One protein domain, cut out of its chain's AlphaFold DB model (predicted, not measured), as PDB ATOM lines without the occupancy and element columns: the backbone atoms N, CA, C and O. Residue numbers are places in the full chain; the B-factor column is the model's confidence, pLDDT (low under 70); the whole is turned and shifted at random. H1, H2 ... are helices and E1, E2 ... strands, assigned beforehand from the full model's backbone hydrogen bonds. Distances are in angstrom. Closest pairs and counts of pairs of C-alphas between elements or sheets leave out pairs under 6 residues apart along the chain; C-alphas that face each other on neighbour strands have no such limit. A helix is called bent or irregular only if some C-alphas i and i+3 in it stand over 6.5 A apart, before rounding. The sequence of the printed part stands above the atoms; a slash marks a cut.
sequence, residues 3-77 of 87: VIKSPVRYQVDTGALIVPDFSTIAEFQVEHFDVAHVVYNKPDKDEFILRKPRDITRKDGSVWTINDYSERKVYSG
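This is residues 3 to 77 of the 87 residues of an uncharacterized protein of SAR202 cluster bacterium (UniProt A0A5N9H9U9). One long, bent hairpin, E5 and E6, makes the backbone of a strongly twisted, curled sheet, and its turn at residues 58 to 62 lies at the opposite end of the longest axis from a separate small hairpin, E1 and E2. E4 runs beside the first part of E5, residues 45 to 51, and bends; its first residues pair with the short E3, and near them the short helix H1 only grazes the sheet. The printed part has 75 residues with six named strands and one named helix, in the order E1 E2 E3 H1 E4 E5 E6, and is mostly strand. The larger sheet has the order E3 E4 E5 E6, all antiparallel. The whole is loose, with a radius of gyration of the C-alphas of 16.0 A and spans of 51 by 35 by 20 A.

E5, residues 45 to 57, and E6, residues 63 to 76, form an antiparallel hairpin, with directions at 164 degrees; N 48 and O 73 are 2.8 A apart and N 56 and O 64 are 2.8 A apart, both within hydrogen-bond range. E4, residues 33 to 42, forms a hairpin with E5, and N 47 and O 40 are 2.8 A apart, within hydrogen-bond range. E4, E5 and E6 form a meander, each strand the antiparallel neighbour of the one before. E4 bends by 74 degrees at residue 39, E5 by 62 degrees at residue 53 and E6 by 56 degrees at residue 66. Pairing on E4 is staggered: residues 33 to 36 pair with E3, residues 17 to 20, and residues 36 to 42 with E5. E3 and E4 are antiparallel, with N 19 and O 34 within hydrogen-bond range at 2.8 A. E3 and E6 are the edge strands and are apart. From edge to edge the strands' lines turn by 103 degrees and the way across turns by 127 degrees, and the sheet is curled like part of a barrel. H1, residues 29 to 32, only grazes it with residues 30 to 32, and the closest C-alphas of E3 and H1, those of Pro 20 and His 32, are 5.8 A apart. H1 is too short for an O i to N i+4 pair; its one O i to N i+3 pair is within range. E1, residues 3 to 5, and E2, residues 8 to 11, form an antiparallel hairpin, with N 4 and O 9 at 2.9 A, within hydrogen-bond range. The closest C-alphas of E2 and E4, those of Tyr 10 and Asn 41, are 6.5 A apart.

E6 is 35.7 A long, E5 33.9 A, E4 22.6 A, E3 10.0 A, E2 9.9 A, E1 5.9 A and H1 5.7 A, from first to last C-alpha. E1 begins at C-alpha 3 (35.651, -32.174, 31.131), E5 ends at C-alpha 57 (43.674, 8.287, 41.551) and E6 ends at C-alpha 76 (25.073, -20.486, 42.904).

The two C-alphas farthest apart, those of Lys 5 and Asp 60, are 52.1 A apart. The printed part has no cut and no long link; the link from E3 to H1, 8 residues, is short and the others are tight. The mean pLDDT of the printed part is 87.0, and residues 3, 9 and 11 to 14 are under 70.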
ATOM      1  N   VAL A   3      35.741 -31.765  29.723       69.75
ATOM      2  CA  VAL A   3      35.651 -32.174  31.131       69.75
ATOM      3  C   VAL A   3      36.886 -32.980  31.490       69.75
ATOM      4  O   VAL A   3      37.139 -34.033  30.906       69.75
ATOM      5  N   ILE A   4      37.622 -32.524  32.497       76.06
ATOM      6  CA  ILE A   4      38.626 -33.330  33.187       76.06
ATOM      7  C   ILE A   4      37.899 -34.035  34.327       76.06
ATOM      8  O   ILE A   4      37.302 -33.378  35.172       76.06
ATOM      9  N   LYS A   5      37.907 -35.370  34.344       79.19
ATOM     10  CA  LYS A   5      37.108 -36.156  35.301       79.19
ATOM     11  C   LYS A   5      37.736 -36.267  36.696       79.19
ATOM     12  O   LYS A   5      37.014 -36.544  37.646       79.19
ATOM     13  N   SER A   6      39.049 -36.066  36.836       78.62
ATOM     14  CA  SER A   6      39.748 -36.197  38.123       78.62
ATOM     15  C   SER A   6      40.908 -35.194  38.262       78.62
ATOM     16  O   SER A   6      41.901 -35.320  37.544       78.62
ATOM     17  N   PRO A   7      40.804 -34.190  39.159       75.19
ATOM     18  CA  PRO A   7      39.566 -33.752  39.812       75.19
ATOM     19  C   PRO A   7      38.578 -33.204  38.773       75.19
ATOM     20  O   PRO A   7      39.009 -32.704  37.731       75.19
ATOM     21  N   VAL A   8      37.271 -33.287  39.059       74.12
ATOM     22  CA  VAL A   8      36.224 -32.775  38.158       74.12
ATOM     23  C   VAL A   8      36.452 -31.286  37.911       74.12
ATOM     24  O   VAL A   8      36.310 -30.465  38.819       74.12
ATOM     25  N   ARG A   9      36.838 -30.947  36.683       67.69
ATOM     26  CA  ARG A   9      37.059 -29.577  36.222       67.69
ATOM     27  C   ARG A   9      36.477 -29.418  34.833       67.69
ATOM     28  O   ARG A   9      36.711 -30.247  33.954       67.69
ATOM     29  N   TYR A  10      35.752 -28.331  34.641       71.69
ATOM     30  CA  TYR A  10      35.292 -27.920  33.331       71.69
ATOM     31  C   TYR A  10      36.328 -26.977  32.733       71.69
ATOM     32  O   TYR A  10      36.721 -25.999  33.367       71.69
ATOM     33  N   GLN A  11      36.809 -27.289  31.533       65.75
ATOM     34  CA  GLN A  11      37.604 -26.336  30.775       65.75
ATOM     35  C   GLN A  11      36.658 -25.275  30.224       65.75
ATOM     36  O   GLN A  11      35.714 -25.586  29.486       65.75
ATOM     37  N   VAL A  12      36.926 -24.033  30.605       62.34
ATOM     38  CA  VAL A  12      36.130 -22.878  30.220       62.34
ATOM     39  C   VAL A  12      36.792 -22.223  29.007       62.34
ATOM     40  O   VAL A  12      37.535 -21.259  29.137       62.34
ATOM     41  N   ASP A  13      36.562 -22.775  27.813       58.44
ATOM     42  CA  ASP A  13      36.828 -22.048  26.562       58.44
ATOM     43  C   ASP A  13      35.670 -21.072  26.346       58.44
ATOM     44  O   ASP A  13      34.758 -21.314  25.554       58.44
ATOM     45  N   THR A  14      35.650 -19.991  27.116       62.22
ATOM     46  CA  THR A  14      34.701 -18.904  26.890       62.22
ATOM     47  C   THR A  14      35.493 -17.631  26.689       62.22
ATOM     48  O   THR A  14      36.162 -17.161  27.610       62.22
ATOM     49  N   GLY A  15      35.400 -17.062  25.486       74.12
ATOM     50  CA  GLY A  15      35.666 -15.639  25.302       74.12
ATOM     51  C   GLY A  15      34.714 -14.795  26.158       74.12
ATOM     52  O   GLY A  15      33.992 -15.314  27.012       74.12
ATOM     53  N   ALA A  16      34.696 -13.489  25.922       83.81
ATOM     54  CA  ALA A  16      33.818 -12.592  26.663       83.81
ATOM     55  C   ALA A  16      32.351 -13.072  26.628       83.81
ATOM     56  O   ALA A  16      31.819 -13.418  25.572       83.81
ATOM     57  N   LEU A  17      31.717 -13.087  27.797       88.25
ATOM     58  CA  LEU A  17      30.307 -13.404  27.993       88.25
ATOM     59  C   LEU A  17      29.534 -12.137  28.345       88.25
ATOM     60  O   LEU A  17      30.104 -11.183  28.873       88.25
ATOM     61  N   ILE A  18      28.227 -12.160  28.099       90.38
ATOM     62  CA  ILE A  18      27.293 -11.180  28.656       90.38
ATOM     63  C   ILE A  18      26.611 -11.775  29.889       90.38
ATOM     64  O   ILE A  18      26.171 -12.925  29.866       90.38
ATOM     65  N   VAL A  19      26.546 -11.004  30.970       89.75
ATOM     66  CA  VAL A  19      25.944 -11.402  32.246       89.75
ATOM     67  C   VAL A  19      24.831 -10.413  32.580       89.75
ATOM     68  O   VAL A  19      25.089  -9.212  32.565       89.75
ATOM     69  N   PRO A  20      23.603 -10.874  32.868       90.88
ATOM     70  CA  PRO A  20      22.511  -9.976  33.213       90.88
ATOM     71  C   PRO A  20      22.716  -9.346  34.597       90.88
ATOM     72  O   PRO A  20      22.990 -10.041  35.583       90.88
ATOM     73  N   ASP A  21      22.505  -8.037  34.668       90.50
ATOM     74  CA  ASP A  21      22.374  -7.269  35.896       90.50
ATOM     75  C   ASP A  21      20.895  -6.998  36.193       90.50
ATOM     76  O   ASP A  21      20.268  -6.081  35.665       90.50
ATOM     77  N   PHE A  22      20.338  -7.808  37.092       88.56
ATOM     78  CA  PHE A  22      18.947  -7.690  37.535       88.56
ATOM     79  C   PHE A  22      18.700  -6.544  38.525       88.56
ATOM     80  O   PHE A  22      17.564  -6.353  38.949       88.56
ATOM     81  N   SER A  23      19.746  -5.829  38.951       88.50
ATOM     82  CA  SER A  23      19.618  -4.708  39.890       88.50
ATOM     83  C   SER A  23      19.485  -3.350  39.204       88.50
ATOM     84  O   SER A  23      19.064  -2.384  39.840       88.50
ATOM     85  N   THR A  24      19.812  -3.281  37.915       88.00
ATOM     86  CA  THR A  24      19.791  -2.040  37.150       88.00
ATOM     87  C   THR A  24      18.381  -1.724  36.650       88.00
ATOM     88  O   THR A  24      17.645  -2.601  36.202       88.00
ATOM     89  N   ILE A  25      18.013  -0.443  36.722       90.44
ATOM     90  CA  ILE A  25      16.854   0.129  36.033       90.44
ATOM     91  C   ILE A  25      17.423   1.011  34.926       90.44
ATOM     92  O   ILE A  25      17.925   2.097  35.216       90.44
ATOM     93  N   ALA A  26      17.388   0.532  33.685       90.88
ATOM     94  CA  ALA A  26      17.938   1.264  32.547       90.88
ATOM     95  C   ALA A  26      16.888   1.560  31.473       90.88
ATOM     96  O   ALA A  26      15.866   0.877  31.376       90.88
ATOM     97  N   GLU A  27      17.162   2.581  30.661       95.19
ATOM     98  CA  GLU A  27      16.307   2.977  29.539       95.19
ATOM     99  C   GLU A  27      16.330   1.904  28.445       95.19
ATOM    100  O   GLU A  27      15.283   1.509  27.924       95.19
ATOM    101  N   PHE A  28      17.517   1.369  28.143       93.56
ATOM    102  CA  PHE A  28      17.698   0.382  27.091       93.56
ATOM    103  C   PHE A  28      17.963  -1.018  27.651       93.56
ATOM    104  O   PHE A  28      18.704  -1.231  28.609       93.56
ATOM    105  N   GLN A  29      17.404  -2.033  26.988       91.31
ATOM    106  CA  GLN A  29      17.587  -3.437  27.385       91.31
ATOM    107  C   GLN A  29      19.064  -3.855  27.401       91.31
ATOM    108  O   GLN A  29      19.475  -4.623  28.262       91.31
ATOM    109  N   VAL A  30      19.874  -3.316  26.485       89.81
ATOM    110  CA  VAL A  30      21.311  -3.628  26.396       89.81
ATOM    111  C   VAL A  30      22.092  -3.207  27.644       89.81
ATOM    112  O   VAL A  30      23.094  -3.828  27.973       89.81
ATOM    113  N   GLU A  31      21.610  -2.200  28.370       90.62
ATOM    114  CA  GLU A  31      22.262  -1.662  29.569       90.62
ATOM    115  C   GLU A  31      22.050  -2.549  30.804       90.62
ATOM    116  O   GLU A  31      22.699  -2.352  31.824       90.62
ATOM    117  N   HIS A  32      21.191  -3.569  30.706       92.50
ATOM    118  CA  HIS A  32      21.008  -4.581  31.748       92.50
ATOM    119  C   HIS A  32      22.041  -5.714  31.647       92.50
ATOM    120  O   HIS A  32      21.882  -6.745  32.298       92.50
ATOM    121  N   PHE A  33      23.070  -5.579  30.806       92.44
ATOM    122  CA  PHE A  33      24.081  -6.610  30.601       92.44
ATOM    123  C   PHE A  33      25.491  -6.074  30.809       92.44
ATOM    124  O   PHE A  33      25.899  -5.080  30.215       92.44
ATOM    125  N   ASP A  34      26.270  -6.822  31.581       92.81
ATOM    126  CA  ASP A  34      27.698  -6.613  31.742       92.81
ATOM    127  C   ASP A  34      28.500  -7.548  30.851       92.81
ATOM    128  O   ASP A  34      28.140  -8.706  30.644       92.81
ATOM    129  N   VAL A  35      29.658  -7.074  30.396       93.19
ATOM    130  CA  VAL A  35      30.664  -7.941  29.780       93.19
ATOM    131  C   VAL A  35      31.493  -8.591  30.882       93.19
ATOM    132  O   VAL A  35      32.037  -7.894  31.736       93.19
ATOM    133  N   ALA A  36      31.646  -9.911  30.851       92.25
ATOM    134  CA  ALA A  36      32.390 -10.652  31.859       92.25
ATOM    135  C   ALA A  36      33.245 -11.779  31.272       92.25
ATOM    136  O   ALA A  36      33.026 -12.244  30.155       92.25
ATOM    137  N   HIS A  37      34.199 -12.254  32.069       90.00
ATOM    138  CA  HIS A  37      34.884 -13.526  31.845       90.00
ATOM    139  C   HIS A  37      34.607 -14.480  33.000       90.00
ATOM    140  O   HIS A  37      34.525 -14.054  34.153       90.00
ATOM    141  N   VAL A  38      34.503 -15.774  32.702       86.44
ATOM    142  CA  VAL A  38      34.446 -16.812  33.734       86.44
ATOM    143  C   VAL A  38      35.856 -17.046  34.257       86.44
ATOM    144  O   VAL A  38      36.746 -17.430  33.503       86.44
ATOM    145  N   VAL A  39      36.061 -16.838  35.552       83.62
ATOM    146  CA  VAL A  39      37.351 -17.099  36.210       83.62
ATOM    147  C   VAL A  39      37.357 -18.448  36.921       83.62
ATOM    148  O   VAL A  39      38.414 -19.044  37.122       83.62
ATOM    149  N   TYR A  40      36.176 -18.954  37.289       78.81
ATOM    150  CA  TYR A  40      36.033 -20.249  37.937       78.81
ATOM    151  C   TYR A  40      34.657 -20.860  37.679       78.81
ATOM    152  O   TYR A  40      33.643 -20.183  37.815       78.81
ATOM    153  N   ASN A  41      34.627 -22.150  37.354       73.81
ATOM    154  CA  ASN A  41      33.403 -22.898  37.086       73.81
ATOM    155  C   ASN A  41      33.464 -24.260  37.793       73.81
ATOM    156  O   ASN A  41      34.429 -25.021  37.653       73.81
ATOM    157  N   LYS A  42      32.429 -24.544  38.580       78.88
ATOM    158  CA  LYS A  42      32.172 -25.798  39.287       78.88
ATOM    159  C   LYS A  42      30.703 -26.188  39.096       78.88
ATOM    160  O   LYS A  42      29.888 -25.326  38.790       78.88
ATOM    161  N   PRO A  43      30.330 -27.460  39.337       78.69
ATOM    162  CA  PRO A  43      28.950 -27.910  39.151       78.69
ATOM    163  C   PRO A  43      27.881 -27.121  39.933       78.69
ATOM    164  O   PRO A  43      26.705 -27.167  39.588       78.69
ATOM    165  N   ASP A  44      28.264 -26.449  41.009       84.69
ATOM    166  CA  ASP A  44      27.380 -25.736  41.930       84.69
ATOM    167  C   ASP A  44      27.709 -24.240  42.050       84.69
ATOM    168  O   ASP A  44      27.020 -23.498  42.754       84.69
ATOM    169  N   LYS A  45      28.768 -23.779  41.378       85.50
ATOM    170  CA  LYS A  45      29.288 -22.426  41.544       85.50
ATOM    171  C   LYS A  45      29.959 -21.926  40.279       85.50
ATOM    172  O   LYS A  45      30.933 -22.520  39.817       85.50
ATOM    173  N   ASP A  46      29.552 -20.733  39.875       85.38
ATOM    174  CA  ASP A  46      30.201 -19.972  38.821       85.38
ATOM    175  C   ASP A  46      30.695 -18.631  39.344       85.38
ATOM    176  O   ASP A  46      30.039 -17.961  40.146       85.38
ATOM    177  N   GLU A  47      31.883 -18.251  38.899       89.38
ATOM    178  CA  GLU A  47      32.530 -17.005  39.260       89.38
ATOM    179  C   GLU A  47      32.939 -16.246  38.007       89.38
ATOM    180  O   GLU A  47      33.670 -16.755  37.153       89.38
ATOM    181  N   PHE A  48      32.481 -15.003  37.946       90.19
ATOM    182  CA  PHE A  48      32.687 -14.088  36.844       90.19
ATOM    183  C   PHE A  48      33.463 -12.869  37.326       90.19
ATOM    184  O   PHE A  48      33.260 -12.395  38.447       90.19
ATOM    185  N   ILE A  49      34.314 -12.336  36.455       93.19
ATOM    186  CA  ILE A  49      34.869 -10.995  36.598       93.19
ATOM    187  C   ILE A  49      34.231 -10.088  35.544       93.19
ATOM    188  O   ILE A  49      34.339 -10.338  34.343       93.19
ATOM    189  N   LEU A  50      33.512  -9.075  36.008       94.00
ATOM    190  CA  LEU A  50      32.763  -8.110  35.213       94.00
ATOM    191  C   LEU A  50      33.678  -6.947  34.833       94.00
ATOM    192  O   LEU A  50      34.470  -6.465  35.649       94.00
ATOM    193  N   ARG A  51      33.533  -6.465  33.603       93.81
ATOM    194  CA  ARG A  51      34.161  -5.237  33.131       93.81
ATOM    195  C   ARG A  51      33.301  -4.051  33.550       93.81
ATOM    196  O   ARG A  51      32.202  -3.882  33.032       93.81
ATOM    197  N   LYS A  52      33.820  -3.220  34.449       93.19
ATOM    198  CA  LYS A  52      33.136  -2.036  34.977       93.19
ATOM    199  C   LYS A  52      34.018  -0.792  34.849       93.19
ATOM    200  O   LYS A  52      35.250  -0.915  34.893       93.19
ATOM    201  N   PRO A  53      33.422   0.403  34.713       93.81
ATOM    202  CA  PRO A  53      34.138   1.649  34.929       93.81
ATOM    203  C   PRO A  53      34.720   1.690  36.344       93.81
ATOM    204  O   PRO A  53      34.038   1.372  37.317       93.81
ATOM    205  N   ARG A  54      35.984   2.085  36.460       93.44
ATOM    206  CA  ARG A  54      36.690   2.230  37.727       93.44
ATOM    207  C   ARG A  54      37.562   3.472  37.704       93.44
ATOM    208  O   ARG A  54      38.335   3.678  36.768       93.44
ATOM    209  N   ASP A  55      37.476   4.240  38.780       95.81
ATOM    210  CA  ASP A  55      38.324   5.402  38.992       95.81
ATOM    211  C   ASP A  55      39.680   5.001  39.579       95.81
ATOM    212  O   ASP A  55      39.781   4.181  40.499       95.81
ATOM    213  N   ILE A  56      40.738   5.602  39.041       94.19
ATOM    214  CA  ILE A  56      42.111   5.459  39.514       94.19
ATOM    215  C   ILE A  56      42.661   6.846  39.827       94.19
ATOM    216  O   ILE A  56      42.820   7.685  38.938       94.19
ATOM    217  N   THR A  57      42.997   7.069  41.097       96.06
ATOM    218  CA  THR A  57      43.674   8.287  41.551       96.06
ATOM    219  C   THR A  57      45.167   8.207  41.248       96.06
ATOM    220  O   THR A  57      45.846   7.240  41.598       96.06
ATOM    221  N   ARG A  58      45.696   9.244  40.603       93.38
ATOM    222  CA  ARG A  58      47.113   9.367  40.260       93.38
ATOM    223  C   ARG A  58      47.891  10.065  41.371       93.38
ATOM    224  O   ARG A  58      47.329  10.711  42.249       93.38
ATOM    225  N   LYS A  59      49.222   9.962  41.303       93.69
ATOM    226  CA  LYS A  59      50.134  10.601  42.270       93.69
ATOM    227  C   LYS A  59      50.023  12.130  42.296       93.69
ATOM    228  O   LYS A  59      50.341  12.728  43.312       93.69
ATOM    229  N   ASP A  60      49.590  12.740  41.193       95.69
ATOM    230  CA  ASP A  60      49.357  14.184  41.068       95.69
ATOM    231  C   ASP A  60      47.957  14.620  41.551       95.69
ATOM    232  O   ASP A  60      47.616  15.795  41.457       95.69
ATOM    233  N   GLY A  61      47.143  13.688  42.062       94.62
ATOM    234  CA  GLY A  61      45.782  13.941  42.536       94.62
ATOM    235  C   GLY A  61      44.705  13.917  41.448       94.62
ATOM    236  O   GLY A  61      43.523  13.973  41.779       94.62
ATOM    237  N   SER A  62      45.068  13.793  40.167       96.31
ATOM    238  CA  SER A  62      44.083  13.641  39.088       96.31
ATOM    239  C   SER A  62      43.425  12.253  39.104       96.31
ATOM    240  O   SER A  62      44.011  11.274  39.578       96.31
ATOM    241  N   VAL A  63      42.197  12.158  38.584       96.81
ATOM    242  CA  VAL A  63      41.426  10.906  38.507       96.81
ATOM    243  C   VAL A  63      41.239  10.505  37.050       96.81
ATOM    244  O   VAL A  63      40.856  11.326  36.217       96.81
ATOM    245  N   TRP A  64      41.514   9.239  36.744       95.56
ATOM    246  CA  TRP A  64      41.192   8.615  35.463       95.56
ATOM    247  C   TRP A  64      40.077   7.595  35.651       95.56
ATOM    248  O   TRP A  64      40.194   6.736  36.520       95.56
ATOM    249  N   THR A  65      39.063   7.633  34.791       96.06
ATOM    250  CA  THR A  65      38.060   6.568  34.703       96.06
ATOM    251  C   THR A  65      38.463   5.605  33.592       96.06
ATOM    252  O   THR A  65      38.586   5.995  32.430       96.06
ATOM    253  N   ILE A  66      38.687   4.341  33.946       94.38
ATOM    254  CA  ILE A  66      39.047   3.276  33.004       94.38
ATOM    255  C   ILE A  66      38.000   2.163  33.023       94.38
ATOM    256  O   ILE A  66      37.288   1.999  34.005       94.38
ATOM    257  N   ASN A  67      37.924   1.362  31.960       92.75
ATOM    258  CA  ASN A  67      37.134   0.131  31.973       92.75
ATOM    259  C   ASN A  67      38.026  -1.049  32.362       92.75
ATOM    260  O   ASN A  67      38.903  -1.419  31.582       92.75
ATOM    261  N   ASP A  68      37.763  -1.651  33.519       92.75
ATOM    262  CA  ASP A  68      38.592  -2.708  34.101       92.75
ATOM    263  C   ASP A  68      37.757  -3.911  34.556       92.75
ATOM    264  O   ASP A  68      36.603  -3.769  34.969       92.75
ATOM    265  N   TYR A  69      38.352  -5.102  34.508       91.94
ATOM    266  CA  TYR A  69      37.765  -6.327  35.054       91.94
ATOM    267  C   TYR A  69      37.940  -6.335  36.572       91.94
ATOM    268  O   TYR A  69      38.843  -6.969  37.116       91.94
ATOM    269  N   SER A  70      37.090  -5.570  37.248       92.19
ATOM    270  CA  SER A  70      37.312  -5.163  38.636       92.19
ATOM    271  C   SER A  70      36.225  -5.610  39.606       92.19
ATOM    272  O   SER A  70      36.460  -5.595  40.814       92.19
ATOM    273  N   GLU A  71      35.069  -6.054  39.108       94.00
ATOM    274  CA  GLU A  71      33.969  -6.515  39.952       94.00
ATOM    275  C   GLU A  71      33.776  -8.026  39.822       94.00
ATOM    276  O   GLU A  71      33.645  -8.574  38.730       94.00
ATOM    277  N   ARG A  72      33.748  -8.715  40.963       93.19
ATOM    278  CA  ARG A  72      33.552 -10.163  41.038       93.19
ATOM    279  C   ARG A  72      32.077 -10.477  41.267       93.19
ATOM    280  O   ARG A  72      31.514 -10.059  42.277       93.19
ATOM    281  N   LYS A  73      31.495 -11.321  40.415       91.56
ATOM    282  CA  LYS A  73      30.146 -11.875  40.593       91.56
ATOM    283  C   LYS A  73      30.208 -13.374  40.824       91.56
ATOM    284  O   LYS A  73      30.882 -14.090  40.091       91.56
ATOM    285  N   VAL A  74      29.481 -13.854  41.826       91.25
ATOM    286  CA  VAL A  74      29.358 -15.284  42.117       91.25
ATOM    287  C   VAL A  74      27.894 -15.673  42.005       91.25
ATOM    288  O   VAL A  74      27.047 -15.046  42.638       91.25
ATOM    289  N   TYR A  75      27.618 -16.725  41.242       86.75
ATOM    290  CA  TYR A  75      26.298 -17.339  41.168       86.75
ATOM    291  C   TYR A  75      26.357 -18.750  41.749       86.75
ATOM    292  O   TYR A  75      27.282 -19.518  41.472       86.75
ATOM    293  N   SER A  76      25.354 -19.095  42.556       87.94
ATOM    294  CA  SER A  76      25.073 -20.486  42.904       87.94
ATOM    295  C   SER A  76      24.328 -21.134  41.742       87.94
ATOM    296  O   SER A  76      23.243 -20.677  41.374       87.94
ATOM    297  N   GLY A  77      24.910 -22.181  41.168       79.25
ATOM    298  CA  GLY A  77      24.343 -22.911  40.041       79.25
ATOM    299  C   GLY A  77      23.707 -24.226  40.479       79.25
ATOM    300  O   GLY A  77      24.114 -24.836  41.465       79.25
TER     301      GLY A  77